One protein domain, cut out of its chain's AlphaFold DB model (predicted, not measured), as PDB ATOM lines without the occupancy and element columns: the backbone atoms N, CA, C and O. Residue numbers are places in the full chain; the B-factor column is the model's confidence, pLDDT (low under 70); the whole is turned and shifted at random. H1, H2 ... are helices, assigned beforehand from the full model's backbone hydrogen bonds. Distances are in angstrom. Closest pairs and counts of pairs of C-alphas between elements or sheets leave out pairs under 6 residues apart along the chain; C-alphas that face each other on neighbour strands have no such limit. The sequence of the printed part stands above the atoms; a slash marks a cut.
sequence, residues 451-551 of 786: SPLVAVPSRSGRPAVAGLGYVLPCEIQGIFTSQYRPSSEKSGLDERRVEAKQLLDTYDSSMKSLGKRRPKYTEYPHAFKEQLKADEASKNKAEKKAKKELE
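What this domain is: This is residues 451 to 551 of the 786 residues of an uncharacterized protein of Ophiocordyceps australis (UniProt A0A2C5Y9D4). Picture a small head of three short helices and long loops, with one long helix, H4, as its handle; the last part of H4, residues 540 to 551, sticks out free. In the head H1 and H3 lie side by side, running opposite ways, with H2 near H3 and H4. The printed part has 101 residues with four named helices, H1 to H4 in chain order, and no named strand; its class is all helix. It is loose, with a radius of gyration of the C-alphas of 16.8 A, and spans 63 by 27 by 25 A.

How they stand to each other: Begin at H4, residues 526 to 551. With residues 526 to 527 alone it touches H1, residues 473 to 483; look at the closest C-alphas, those of Thr 481 and Ala 527, 5.7 A apart. These two helices run the same way at a steep tilt of 51 degrees. H1 also touches H3, residues 501 to 513, at a shallow tilt of 15 degrees, opposite ways; their closest C-alphas, those of Phe 480 and Leu 503, are 6.3 A apart. H2, residues 493 to 499, is close to H4 but not clearly touching it, with the C-alphas of Leu 493 and Leu 532 closest at 6.5 A. H3 and H4 are apart. In H1, H2, H3 and H4 every O i to N i+4 pair is within hydrogen-bond range.

Where its parts are: Find C-alpha 526 at (-26.567, -9.953, 5.915); from there H4 runs 37.0 A to C-alpha 551 at (-3.616, -33.517, -11.024). H1 begins at C-alpha 473, (-33.929, -3.288, 11.746), and is 15.8 A long; H3 is 18.2 A and H2 10.0 A.

The domain as a whole: The C-alphas farthest apart, those of Gly 467 and Glu 551, are 63.4 A apart. The printed part has no cut. The link from H3 to H4 is long, with 12 residues. Mean pLDDT of the printed part is 79.0; residues 451 to 464 are among the 24 under 70.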
ATOM      1  N   SER A 451     -35.928 -10.411  -0.158       50.34
ATOM      2  CA  SER A 451     -34.521 -10.075   0.067       50.34
ATOM      3  C   SER A 451     -34.449  -9.014   1.173       50.34
ATOM      4  O   SER A 451     -35.257  -8.079   1.139       50.34
ATOM      5  N   PRO A 452     -33.543  -9.135   2.161       56.59
ATOM      6  CA  PRO A 452     -33.475  -8.192   3.269       56.59
ATOM      7  C   PRO A 452     -33.308  -6.772   2.731       56.59
ATOM      8  O   PRO A 452     -32.293  -6.456   2.113       56.59
ATOM      9  N   LEU A 453     -34.313  -5.915   2.938       57.09
ATOM     10  CA  LEU A 453     -34.224  -4.513   2.542       57.09
ATOM     11  C   LEU A 453     -33.281  -3.794   3.506       57.09
ATOM     12  O   LEU A 453     -33.712  -3.186   4.481       57.09
ATOM     13  N   VAL A 454     -31.986  -3.898   3.229       60.69
ATOM     14  CA  VAL A 454     -30.924  -3.131   3.873       60.69
ATOM     15  C   VAL A 454     -31.118  -1.665   3.481       60.69
ATOM     16  O   VAL A 454     -30.898  -1.283   2.332       60.69
ATOM     17  N   ALA A 455     -31.578  -0.841   4.422       59.91
ATOM     18  CA  ALA A 455     -31.810   0.573   4.164       59.91
ATOM     19  C   ALA A 455     -30.464   1.302   4.191       59.91
ATOM     20  O   ALA A 455     -29.841   1.398   5.247       59.91
ATOM     21  N   VAL A 456     -30.003   1.802   3.039       60.94
ATOM     22  CA  VAL A 456     -28.760   2.588   2.958       60.94
ATOM     23  C   VAL A 456     -28.830   3.732   3.980       60.94
ATOM     24  O   VAL A 456     -29.810   4.483   3.950       60.94
ATOM     25  N   PRO A 457     -27.837   3.889   4.880       62.97
ATOM     26  CA  PRO A 457     -27.883   4.919   5.909       62.97
ATOM     27  C   PRO A 457     -28.103   6.308   5.320       62.97
ATOM     28  O   PRO A 457     -27.463   6.696   4.340       62.97
ATOM     29  N   SER A 458     -29.014   7.064   5.935       60.22
ATOM     30  CA  SER A 458     -29.319   8.427   5.514       60.22
ATOM     31  C   SER A 458     -28.051   9.279   5.489       60.22
ATOM     32  O   SER A 458     -27.321   9.342   6.480       60.22
ATOM     33  N   ARG A 459     -27.820  10.005   4.387       58.44
ATOM     34  CA  ARG A 459     -26.675  10.927   4.242       58.44
ATOM     35  C   ARG A 459     -26.648  12.035   5.309       58.44
ATOM     36  O   ARG A 459     -25.613  12.662   5.490       58.44
ATOM     37  N   SER A 460     -27.762  12.272   6.007       60.41
ATOM     38  CA  SER A 460     -27.874  13.229   7.117       60.41
ATOM     39  C   SER A 460     -27.715  12.606   8.512       60.41
ATOM     40  O   SER A 460     -27.896  13.306   9.507       60.41
ATOM     41  N   GLY A 461     -27.458  11.296   8.613       63.34
ATOM     42  CA  GLY A 461     -27.383  10.556   9.882       63.34
ATOM     43  C   GLY A 461     -28.717  10.404  10.630       63.34
ATOM     44  O   GLY A 461     -28.754   9.792  11.694       63.34
ATOM     45  N   ARG A 462     -29.821  10.947  10.098       66.44
ATOM     46  CA  ARG A 462     -31.157  10.879  10.714       66.44
ATOM     47  C   ARG A 462     -31.871   9.563  10.364       66.44
ATOM     48  O   ARG A 462     -31.706   9.099   9.233       66.44
ATOM     49  N   PRO A 463     -32.711   9.002  11.259       67.81
ATOM     50  CA  PRO A 463     -33.617   7.904  10.913       67.81
ATOM     51  C   PRO A 463     -34.496   8.264   9.710       67.81
ATOM     52  O   PRO A 463     -34.954   9.403   9.595       67.81
ATOM     53  N   ALA A 464     -34.769   7.294   8.838       67.44
ATOM     54  CA  ALA A 464     -35.628   7.462   7.667       67.44
ATOM     55  C   ALA A 464     -37.103   7.673   8.051       67.44
ATOM     56  O   ALA A 464     -37.859   8.261   7.280       67.44
ATOM     57  N   VAL A 465     -37.508   7.250   9.255       71.00
ATOM     58  CA  VAL A 465     -38.817   7.573   9.843       71.00
ATOM     59  C   VAL A 465     -38.635   8.565  10.993       71.00
ATOM     60  O   VAL A 465     -38.332   8.195  12.130       71.00
ATOM     61  N   ALA A 466     -38.833   9.849  10.695       66.06
ATOM     62  CA  ALA A 466     -38.823  10.910  11.698       66.06
ATOM     63  C   ALA A 466     -39.903  10.681  12.776       66.06
ATOM     64  O   ALA A 466     -40.976  10.149  12.502       66.06
ATOM     65  N   GLY A 467     -39.611  11.068  14.022       65.69
ATOM     66  CA  GLY A 467     -40.538  10.927  15.155       65.69
ATOM     67  C   GLY A 467     -40.735   9.500  15.690       65.69
ATOM     68  O   GLY A 467     -41.367   9.340  16.730       65.69
ATOM     69  N   LEU A 468     -40.173   8.465  15.049       69.56
ATOM     70  CA  LEU A 468     -40.370   7.068  15.462       69.56
ATOM     71  C   LEU A 468     -39.695   6.713  16.804       69.56
ATOM     72  O   LEU A 468     -40.141   5.803  17.502       69.56
ATOM     73  N   GLY A 469     -38.630   7.431  17.175       73.56
ATOM     74  CA  GLY A 469     -37.938   7.299  18.465       73.56
ATOM     75  C   GLY A 469     -37.000   6.090  18.601       73.56
ATOM     76  O   GLY A 469     -36.376   5.928  19.645       73.56
ATOM     77  N   TYR A 470     -36.875   5.250  17.571       75.12
ATOM     78  CA  TYR A 470     -35.922   4.138  17.507       75.12
ATOM     79  C   TYR A 470     -35.500   3.871  16.056       75.12
ATOM     80  O   TYR A 470     -36.247   4.168  15.125       75.12
ATOM     81  N   VAL A 471     -34.306   3.302  15.883       80.38
ATOM     82  CA  VAL A 471     -33.736   2.915  14.581       80.38
ATOM     83  C   VAL A 471     -34.376   1.603  14.113       80.38
ATOM     84  O   VAL A 471     -34.576   0.689  14.914       80.38
ATOM     85  N   LEU A 472     -34.721   1.481  12.833       83.62
ATOM     86  CA  LEU A 472     -35.356   0.290  12.265       83.62
ATOM     87  C   LEU A 472     -34.353  -0.863  12.039       83.62
ATOM     88  O   LEU A 472     -33.182  -0.616  11.752       83.62
ATOM     89  N   PRO A 473     -34.795  -2.140  12.047       82.19
ATOM     90  CA  PRO A 473     -33.929  -3.288  11.746       82.19
ATOM     91  C   PRO A 473     -33.180  -3.182  10.406       82.19
ATOM     92  O   PRO A 473     -32.017  -3.566  10.313       82.19
ATOM     93  N   CYS A 474     -33.838  -2.634   9.380       80.44
ATOM     94  CA  CYS A 474     -33.264  -2.389   8.057       80.44
ATOM     95  C   CYS A 474     -32.170  -1.310   8.062       80.44
ATOM     96  O   CYS A 474     -31.190  -1.435   7.332       80.44
ATOM     97  N   GLU A 475     -32.313  -0.280   8.898       83.12
ATOM     98  CA  GLU A 475     -31.319   0.785   9.082       83.12
ATOM     99  C   GLU A 475     -30.117   0.272   9.885       83.12
ATOM    100  O   GLU A 475     -28.981   0.553   9.520       83.12
ATOM    101  N   ILE A 476     -30.339  -0.549  10.920       86.12
ATOM    102  CA  ILE A 476     -29.260  -1.183  11.702       86.12
ATOM    103  C   ILE A 476     -28.423  -2.118  10.811       86.12
ATOM    104  O   ILE A 476     -27.192  -2.089  10.851       86.12
ATOM    105  N   GLN A 477     -29.076  -2.904   9.945       85.25
ATOM    106  CA  GLN A 477     -28.385  -3.690   8.918       85.25
ATOM    107  C   GLN A 477     -27.671  -2.801   7.886       85.25
ATOM    108  O   GLN A 477     -26.580  -3.152   7.437       85.25
ATOM    109  N   GLY A 478     -28.244  -1.648   7.535       83.06
ATOM    110  CA  GLY A 478     -27.637  -0.644   6.657       83.06
ATOM    111  C   GLY A 478     -26.364  -0.015   7.207       83.06
ATOM    112  O   GLY A 478     -25.374   0.093   6.485       83.06
ATOM    113  N   ILE A 479     -26.370   0.355   8.488       85.50
ATOM    114  CA  ILE A 479     -25.223   0.929   9.202       85.50
ATOM    115  C   ILE A 479     -24.077  -0.086   9.258       85.50
ATOM    116  O   ILE A 479     -22.943   0.266   8.944       85.50
ATOM    117  N   PHE A 480     -24.371  -1.357   9.558       89.31
ATOM    118  CA  PHE A 480     -23.356  -2.408   9.466       89.31
ATOM    119  C   PHE A 480     -22.836  -2.558   8.028       89.31
ATOM    120  O   PHE A 480     -21.631  -2.579   7.811       89.31
ATOM    121  N   THR A 481     -23.725  -2.622   7.032       87.19
ATOM    122  CA  THR A 481     -23.359  -2.882   5.626       87.19
ATOM    123  C   THR A 481     -22.547  -1.743   4.994       87.19
ATOM    124  O   THR A 481     -21.723  -1.999   4.121       87.19
ATOM    125  N   SER A 482     -22.724  -0.489   5.426       84.88
ATOM    126  CA  SER A 482     -21.926   0.637   4.918       84.88
ATOM    127  C   SER A 482     -20.515   0.698   5.520       84.88
ATOM    128  O   SER A 482     -19.578   1.117   4.830       84.88
ATOM    129  N   GLN A 483     -20.367   0.268   6.779       86.56
ATOM    130  CA  GLN A 483     -19.116   0.301   7.545       86.56
ATOM    131  C   GLN A 483     -18.288  -0.985   7.407       86.56
ATOM    132  O   GLN A 483     -17.063  -0.934   7.498       86.56
ATOM    133  N   TYR A 484     -18.926  -2.131   7.167       89.81
ATOM    134  CA  TYR A 484     -18.250  -3.418   7.030       89.81
ATOM    135  C   TYR A 484     -17.447  -3.483   5.727       89.81
ATOM    136  O   TYR A 484     -17.999  -3.532   4.625       89.81
ATOM    137  N   ARG A 485     -16.120  -3.472   5.869       88.19
ATOM    138  CA  ARG A 485     -15.143  -3.559   4.779       88.19
ATOM    139  C   ARG A 485     -14.213  -4.751   5.029       88.19
ATOM    140  O   ARG A 485     -13.144  -4.555   5.597       88.19
ATOM    141  N   PRO A 486     -14.638  -5.975   4.668       84.44
ATOM    142  CA  PRO A 486     -13.816  -7.169   4.834       84.44
ATOM    143  C   PRO A 486     -12.523  -7.078   4.012       84.44
ATOM    144  O   PRO A 486     -12.560  -6.707   2.837       84.44
ATOM    145  N   SER A 487     -11.386  -7.430   4.615       81.88
ATOM    146  CA  SER A 487     -10.096  -7.500   3.915       81.88
ATOM    147  C   SER A 487     -10.015  -8.686   2.947       81.88
ATOM    148  O   SER A 487     -10.675  -9.712   3.122       81.88
ATOM    149  N   SER A 488      -9.174  -8.569   1.920       76.50
ATOM    150  CA  SER A 488      -8.903  -9.644   0.953       76.50
ATOM    151  C   SER A 488      -7.951 -10.728   1.475       76.50
ATOM    152  O   SER A 488      -7.926 -11.822   0.924       76.50
ATOM    153  N   GLU A 489      -7.165 -10.424   2.510       73.06
ATOM    154  CA  GLU A 489      -6.091 -11.287   3.033       73.06
ATOM    155  C   GLU A 489      -6.573 -12.283   4.095       73.06
ATOM    156  O   GLU A 489      -5.954 -13.322   4.308       73.06
ATOM    157  N   LYS A 490      -7.676 -11.963   4.779       73.81
ATOM    158  CA  LYS A 490      -8.278 -12.799   5.820       73.81
ATOM    159  C   LYS A 490      -9.520 -13.464   5.252       73.81
ATOM    160  O   LYS A 490     -10.344 -12.785   4.652       73.81
ATOM    161  N   SER A 491      -9.682 -14.765   5.462       74.88
ATOM    162  CA  SER A 491     -10.857 -15.512   5.005       74.88
ATOM    163  C   SER A 491     -11.185 -16.633   5.981       74.88
ATOM    164  O   SER A 491     -10.314 -17.458   6.253       74.88
ATOM    165  N   GLY A 492     -12.428 -16.692   6.456       75.50
ATOM    166  CA  GLY A 492     -12.851 -17.682   7.451       75.50
ATOM    167  C   GLY A 492     -13.718 -17.090   8.562       75.50
ATOM    168  O   GLY A 492     -13.817 -15.876   8.735       75.50
ATOM    169  N   LEU A 493     -14.433 -17.955   9.284       80.50
ATOM    170  CA  LEU A 493     -15.492 -17.525  10.199       80.50
ATOM    171  C   LEU A 493     -14.964 -16.702  11.379       80.50
ATOM    172  O   LEU A 493     -15.574 -15.693  11.742       80.50
ATOM    173  N   ASP A 494     -13.851 -17.119  11.973       83.06
ATOM    174  CA  ASP A 494     -13.335 -16.512  13.199       83.06
ATOM    175  C   ASP A 494     -12.429 -15.311  12.900       83.06
ATOM    176  O   ASP A 494     -12.498 -14.296  13.593       83.06
ATOM    177  N   GLU A 495     -11.713 -15.340  11.779       87.81
ATOM    178  CA  GLU A 495     -10.969 -14.212  11.219       87.81
ATOM    179  C   GLU A 495     -11.913 -13.043  10.908       87.81
ATOM    180  O   GLU A 495     -11.662 -11.907  11.325       87.81
ATOM    181  N   ARG A 496     -13.048 -13.329  10.247       86.50
ATOM    182  CA  ARG A 496     -14.102 -12.340   9.975       86.50
ATOM    183  C   ARG A 496     -14.778 -11.851  11.251       86.50
ATOM    184  O   ARG A 496     -15.061 -10.660  11.354       86.50
ATOM    185  N   ARG A 497     -15.024 -12.717  12.243       87.38
ATOM    186  CA  ARG A 497     -15.571 -12.302  13.554       87.38
ATOM    187  C   ARG A 497     -14.637 -11.343  14.289       87.38
ATOM    188  O   ARG A 497     -15.125 -10.373  14.861       87.38
ATOM    189  N   VAL A 498     -13.327 -11.596  14.269       88.00
ATOM    190  CA  VAL A 498     -12.316 -10.722  14.886       88.00
ATOM    191  C   VAL A 498     -12.215  -9.393  14.135       88.00
ATOM    192  O   VAL A 498     -12.257  -8.338  14.764       88.00
ATOM    193  N   GLU A 499     -12.160  -9.425  12.802       88.25
ATOM    194  CA  GLU A 499     -12.149  -8.232  11.940       88.25
ATOM    195  C   GLU A 499     -13.400  -7.358  12.129       88.25
ATOM    196  O   GLU A 499     -13.302  -6.149  12.331       88.25
ATOM    197  N   ALA A 500     -14.586  -7.966  12.121       90.50
ATOM    198  CA  ALA A 500     -15.856  -7.261  12.249       90.50
ATOM    199  C   ALA A 500     -16.263  -6.964  13.702       90.50
ATOM    200  O   ALA A 500     -17.341  -6.401  13.906       90.50
ATOM    201  N   LYS A 501     -15.463  -7.345  14.713       91.69
ATOM    202  CA  LYS A 501     -15.915  -7.465  16.111       91.69
ATOM    203  C   LYS A 501     -16.649  -6.224  16.621       91.69
ATOM    204  O   LYS A 501     -17.776  -6.335  17.087       91.69
ATOM    205  N   GLN A 502     -16.053  -5.040  16.473       92.44
ATOM    206  CA  GLN A 502     -16.645  -3.782  16.945       92.44
ATOM    207  C   GLN A 502     -17.978  -3.455  16.245       92.44
ATOM    208  O   GLN A 502     -18.902  -2.933  16.873       92.44
ATOM    209  N   LEU A 503     -18.101  -3.789  14.957       90.94
ATOM    210  CA  LEU A 503     -19.330  -3.602  14.182       90.94
ATOM    211  C   LEU A 503     -20.398  -4.637  14.567       90.94
ATOM    212  O   LEU A 503     -21.574  -4.288  14.637       90.94
ATOM    213  N   LEU A 504     -20.001  -5.881  14.857       92.00
ATOM    214  CA  LEU A 504     -20.891  -6.936  15.353       92.00
ATOM    215  C   LEU A 504     -21.413  -6.609  16.760       92.00
ATOM    216  O   LEU A 504     -22.624  -6.621  16.960       92.00
ATOM    217  N   ASP A 505     -20.538  -6.212  17.692       93.31
ATOM    218  CA  ASP A 505     -20.915  -5.757  19.041       93.31
ATOM    219  C   ASP A 505     -21.916  -4.581  18.970       93.31
ATOM    220  O   ASP A 505     -22.933  -4.558  19.671       93.31
ATOM    221  N   THR A 506     -21.661  -3.615  18.077       91.88
ATOM    222  CA  THR A 506     -22.536  -2.448  17.847       91.88
ATOM    223  C   THR A 506     -23.880  -2.853  17.233       91.88
ATOM    224  O   THR A 506     -24.934  -2.363  17.657       91.88
ATOM    225  N   TYR A 507     -23.866  -3.770  16.262       91.56
ATOM    226  CA  TYR A 507     -25.064  -4.324  15.635       91.56
ATOM    227  C   TYR A 507     -25.918  -5.097  16.645       91.56
ATOM    228  O   TYR A 507     -27.113  -4.824  16.747       91.56
ATOM    229  N   ASP A 508     -25.341  -5.999  17.442       91.69
ATOM    230  CA  ASP A 508     -26.100  -6.773  18.428       91.69
ATOM    231  C   ASP A 508     -26.625  -5.904  19.572       91.69
ATOM    232  O   ASP A 508     -27.765  -6.093  19.997       91.69
ATOM    233  N   SER A 509     -25.865  -4.899  20.020       92.06
ATOM    234  CA  SER A 509     -26.357  -3.887  20.966       92.06
ATOM    235  C   SER A 509     -27.577  -3.143  20.401       92.06
ATOM    236  O   SER A 509     -28.636  -3.080  21.036       92.06
ATOM    237  N   SER A 510     -27.485  -2.688  19.147       88.75
ATOM    238  CA  SER A 510     -28.581  -2.012  18.439       88.75
ATOM    239  C   SER A 510     -29.803  -2.920  18.259       88.75
ATOM    240  O   SER A 510     -30.923  -2.524  18.587       88.75
ATOM    241  N   MET A 511     -29.609  -4.169  17.824       87.25
ATOM    242  CA  MET A 511     -30.686  -5.149  17.635       87.25
ATOM    243  C   MET A 511     -31.287  -5.632  18.963       87.25
ATOM    244  O   MET A 511     -32.464  -5.993  19.001       87.25
ATOM    245  N   LYS A 512     -30.530  -5.599  20.065       89.00
ATOM    246  CA  LYS A 512     -31.018  -5.865  21.427       89.00
ATOM    247  C   LYS A 512     -31.848  -4.700  21.975       89.00
ATOM    248  O   LYS A 512     -32.858  -4.957  22.629       89.00
ATOM    249  N   SER A 513     -31.497  -3.448  21.655       87.94
ATOM    250  CA  SER A 513     -32.255  -2.247  22.066       87.94
ATOM    251  C   SER A 513     -33.710  -2.241  21.571       87.94
ATOM    252  O   SER A 513     -34.603  -1.736  22.250       87.94
ATOM    253  N   LEU A 514     -33.981  -2.903  20.438       83.62
ATOM    254  CA  LEU A 514     -35.330  -3.109  19.900       83.62
ATOM    255  C   LEU A 514     -36.240  -3.956  20.807       83.62
ATOM    256  O   LEU A 514     -37.467  -3.913  20.662       83.62
ATOM    257  N   GLY A 515     -35.666  -4.774  21.696       84.81
ATOM    258  CA  GLY A 515     -36.396  -5.717  22.542       84.81
ATOM    259  C   GLY A 515     -37.369  -6.581  21.733       84.81
ATOM    260  O   GLY A 515     -36.980  -7.285  20.801       84.81
ATOM    261  N   LYS A 516     -38.669  -6.475  22.039       83.12
ATOM    262  CA  LYS A 516     -39.755  -7.207  21.351       83.12
ATOM    263  C   LYS A 516     -39.907  -6.867  19.855       83.12
ATOM    264  O   LYS A 516     -40.685  -7.530  19.175       83.12
ATOM    265  N   ARG A 517     -39.204  -5.849  19.338       79.88
ATOM    266  CA  ARG A 517     -39.182  -5.467  17.914       79.88
ATOM    267  C   ARG A 517     -38.020  -6.094  17.119       79.88
ATOM    268  O   ARG A 517     -37.979  -5.896  15.908       79.88
ATOM    269  N   ARG A 518     -37.095  -6.846  17.745       82.19
ATOM    270  CA  ARG A 518     -36.010  -7.563  17.035       82.19
ATOM    271  C   ARG A 518     -36.605  -8.671  16.139       82.19
ATOM    272  O   ARG A 518     -37.279  -9.558  16.664       82.19
ATOM    273  N   PRO A 519     -36.362  -8.681  14.812       80.69
ATOM    274  CA  PRO A 519     -36.793  -9.784  13.948       80.69
ATOM    275  C   PRO A 519     -36.042 -11.085  14.270       80.69
ATOM    276  O   PRO A 519     -34.855 -11.052  14.593       80.69
ATOM    277  N   LYS A 520     -36.704 -12.242  14.140       75.62
ATOM    278  CA  LYS A 520     -36.174 -13.538  14.616       75.62
ATOM    279  C   LYS A 520     -34.856 -13.991  13.962       75.62
ATOM    280  O   LYS A 520     -34.068 -14.651  14.619       75.62
ATOM    281  N   TYR A 521     -34.587 -13.625  12.707       68.06
ATOM    282  CA  TYR A 521     -33.484 -14.186  11.902       68.06
ATOM    283  C   TYR A 521     -32.199 -13.332  11.888       68.06
ATOM    284  O   TYR A 521     -31.469 -13.279  10.894       68.06
ATOM    285  N   THR A 522     -31.927 -12.623  12.986       69.94
ATOM    286  CA  THR A 522     -30.989 -11.483  13.021       69.94
ATOM    287  C   THR A 522     -29.703 -11.724  13.813       69.94
ATOM    288  O   THR A 522     -29.079 -10.760  14.245       69.94
ATOM    289  N   GLU A 523     -29.290 -12.980  13.983       78.50
ATOM    290  CA  GLU A 523     -28.068 -13.385  14.710       78.50
ATOM    291  C   GLU A 523     -26.763 -12.849  14.100       78.50
ATOM    292  O   GLU A 523     -25.813 -12.602  14.823       78.50
ATOM    293  N   TYR A 524     -26.730 -12.617  12.784       83.44
ATOM    294  CA  TYR A 524     -25.648 -11.889  12.111       83.44
ATOM    295  C   TYR A 524     -26.229 -10.962  11.028       83.44
ATOM    296  O   TYR A 524     -27.280 -11.295  10.457       83.44
ATOM    297  N   PRO A 525     -25.557  -9.840  10.708       87.88
ATOM    298  CA  PRO A 525     -25.883  -8.980   9.567       87.88
ATOM    299  C   PRO A 525     -25.814  -9.728   8.231       87.88
ATOM    300  O   PRO A 525     -25.047 -10.681   8.085       87.88
ATOM    301  N   HIS A 526     -26.561  -9.276   7.219       85.25
ATOM    302  CA  HIS A 526     -26.567  -9.953   5.915       85.25
ATOM    303  C   HIS A 526     -25.246  -9.811   5.156       85.25
ATOM    304  O   HIS A 526     -24.716 -10.834   4.748       85.25
ATOM    305  N   ALA A 527     -24.643  -8.619   5.098       85.38
ATOM    306  CA  ALA A 527     -23.321  -8.439   4.488       85.38
ATOM    307  C   ALA A 527     -22.232  -9.326   5.131       85.38
ATOM    308  O   ALA A 527     -21.337  -9.816   4.447       85.38
ATOM    309  N   PHE A 528     -22.338  -9.605   6.439       88.62
ATOM    310  CA  PHE A 528     -21.448 -10.545   7.126       88.62
ATOM    311  C   PHE A 528     -21.677 -11.991   6.652       88.62
ATOM    312  O   PHE A 528     -20.736 -12.669   6.252       88.62
ATOM    313  N   LYS A 529     -22.940 -12.445   6.622       87.62
ATOM    314  CA  LYS A 529     -23.330 -13.777   6.115       87.62
ATOM    315  C   LYS A 529     -22.963 -13.977   4.636       87.62
ATOM    316  O   LYS A 529     -22.562 -15.071   4.249       87.62
ATOM    317  N   GLU A 530     -23.096 -12.938   3.818       86.94
ATOM    318  CA  GLU A 530     -22.741 -12.957   2.396       86.94
ATOM    319  C   GLU A 530     -21.227 -13.042   2.196       86.94
ATOM    320  O   GLU A 530     -20.785 -13.856   1.387       86.94
ATOM    321  N   GLN A 531     -20.427 -12.313   2.988       86.56
ATOM    322  CA  GLN A 531     -18.970 -12.456   2.950       86.56
ATOM    323  C   GLN A 531     -18.516 -13.853   3.388       86.56
ATOM    324  O   GLN A 531     -17.660 -14.431   2.732       86.56
ATOM    325  N   LEU A 532     -19.106 -14.436   4.439       86.62
ATOM    326  CA  LEU A 532     -18.781 -15.809   4.853       86.62
ATOM    327  C   LEU A 532     -19.050 -16.825   3.733       86.62
ATOM    328  O   LEU A 532     -18.226 -17.697   3.473       86.62
ATOM    329  N   LYS A 533     -20.173 -16.671   3.021       86.44
ATOM    330  CA  LYS A 533     -20.512 -17.502   1.857       86.44
ATOM    331  C   LYS A 533     -19.568 -17.265   0.669       86.44
ATOM    332  O   LYS A 533     -19.299 -18.194  -0.092       86.44
ATOM    333  N   ALA A 534     -19.064 -16.041   0.497       84.25
ATOM    334  CA  ALA A 534     -18.061 -15.714  -0.515       84.25
ATOM    335  C   ALA A 534     -16.679 -16.298  -0.166       84.25
ATOM    336  O   ALA A 534     -16.038 -16.875  -1.042       84.25
ATOM    337  N   ASP A 535     -16.256 -16.222   1.099       84.88
ATOM    338  CA  ASP A 535     -15.028 -16.840   1.612       84.88
ATOM    339  C   ASP A 535     -15.082 -18.374   1.448       84.88
ATOM    340  O   ASP A 535     -14.135 -18.972   0.942       84.88
ATOM    341  N   GLU A 536     -16.208 -19.013   1.792       82.94
ATOM    342  CA  GLU A 536     -16.437 -20.456   1.605       82.94
ATOM    343  C   GLU A 536     -16.381 -20.862   0.121       82.94
ATOM    344  O   GLU A 536     -15.682 -21.807  -0.253       82.94
ATOM    345  N   ALA A 537     -17.059 -20.115  -0.759       83.56
ATOM    346  CA  ALA A 537     -17.000 -20.347  -2.202       83.56
ATOM    347  C   ALA A 537     -15.590 -20.112  -2.780       83.56
ATOM    348  O   ALA A 537     -15.168 -20.834  -3.688       83.56
ATOM    349  N   SER A 538     -14.850 -19.136  -2.243       80.50
ATOM    350  CA  SER A 538     -13.459 -18.857  -2.609       80.50
ATOM    351  C   SER A 538     -12.536 -20.000  -2.186       80.50
ATOM    352  O   SER A 538     -11.792 -20.513  -3.021       80.50
ATOM    353  N   LYS A 539     -12.662 -20.491  -0.944       80.81
ATOM    354  CA  LYS A 539     -11.938 -21.669  -0.444       80.81
ATOM    355  C   LYS A 539     -12.199 -22.890  -1.324       80.81
ATOM    356  O   LYS A 539     -11.249 -23.487  -1.815       80.81
ATOM    357  N   ASN A 540     -13.462 -23.205  -1.611       79.75
ATOM    358  CA  ASN A 540     -13.825 -24.346  -2.460       79.75
ATOM    359  C   ASN A 540     -13.288 -24.200  -3.902       79.75
ATOM    360  O   ASN A 540     -12.948 -25.191  -4.549       79.75
ATOM    361  N   LYS A 541     -13.167 -22.967  -4.417       83.38
ATOM    362  CA  LYS A 541     -12.541 -22.680  -5.719       83.38
ATOM    363  C   LYS A 541     -11.013 -22.810  -5.673       83.38
ATOM    364  O   LYS A 541     -10.437 -23.334  -6.625       83.38
ATOM    365  N   ALA A 542     -10.370 -22.366  -4.594       75.44
ATOM    366  CA  ALA A 542      -8.930 -22.501  -4.375       75.44
ATOM    367  C   ALA A 542      -8.528 -23.972  -4.190       75.44
ATOM    368  O   ALA A 542      -7.612 -24.435  -4.859       75.44
ATOM    369  N   GLU A 543      -9.277 -24.730  -3.388       75.31
ATOM    370  CA  GLU A 543      -9.117 -26.178  -3.208       75.31
ATOM    371  C   GLU A 543      -9.300 -26.927  -4.536       75.31
ATOM    372  O   GLU A 543      -8.477 -27.768  -4.897       75.31
ATOM    373  N   LYS A 544     -10.309 -26.557  -5.340       79.19
ATOM    374  CA  LYS A 544     -10.485 -27.117  -6.689       79.19
ATOM    375  C   LYS A 544      -9.360 -26.724  -7.660       79.19
ATOM    376  O   LYS A 544      -9.018 -27.546  -8.509       79.19
ATOM    377  N   LYS A 545      -8.773 -25.521  -7.553       77.12
ATOM    378  CA  LYS A 545      -7.576 -25.145  -8.333       77.12
ATOM    379  C   LYS A 545      -6.379 -25.986  -7.898       77.12
ATOM    380  O   LYS A 545      -5.818 -26.657  -8.750       77.12
ATOM    381  N   ALA A 546      -6.053 -26.013  -6.607       69.62
ATOM    382  CA  ALA A 546      -4.927 -26.772  -6.065       69.62
ATOM    383  C   ALA A 546      -5.032 -28.270  -6.393       69.62
ATOM    384  O   ALA A 546      -4.048 -28.882  -6.797       69.62
ATOM    385  N   LYS A 547      -6.239 -28.852  -6.321       69.69
ATOM    386  CA  LYS A 547      -6.472 -30.234  -6.757       69.69
ATOM    387  C   LYS A 547      -6.223 -30.422  -8.258       69.69
ATOM    388  O   LYS A 547      -5.541 -31.375  -8.612       69.69
ATOM    389  N   LYS A 548      -6.729 -29.529  -9.124       72.62
ATOM    390  CA  LYS A 548      -6.458 -29.589 -10.575       72.62
ATOM    391  C   LYS A 548      -4.966 -29.426 -10.877       72.62
ATOM    392  O   LYS A 548      -4.458 -30.098 -11.753       72.62
ATOM    393  N   GLU A 549      -4.284 -28.537 -10.170       64.75
ATOM    394  CA  GLU A 549      -2.867 -28.210 -10.363       64.75
ATOM    395  C   GLU A 549      -1.966 -29.384  -9.946       64.75
ATOM    396  O   GLU A 549      -1.060 -29.748 -10.688       64.75
ATOM    397  N   LEU A 550      -2.306 -30.075  -8.851       59.66
ATOM    398  CA  LEU A 550      -1.694 -31.347  -8.446       59.66
ATOM    399  C   LEU A 550      -1.991 -32.494  -9.437       59.66
ATOM    400  O   LEU A 550      -1.143 -33.347  -9.682       59.66
ATOM    401  N   GLU A 551      -3.197 -32.537 -10.004       59.22
ATOM    402  CA  GLU A 551      -3.616 -33.517 -11.024       59.22
ATOM    403  C   GLU A 551      -2.941 -33.261 -12.389       59.22
ATOM    404  O   GLU A 551      -2.619 -34.198 -13.113       59.22
TER     405      GLU A 551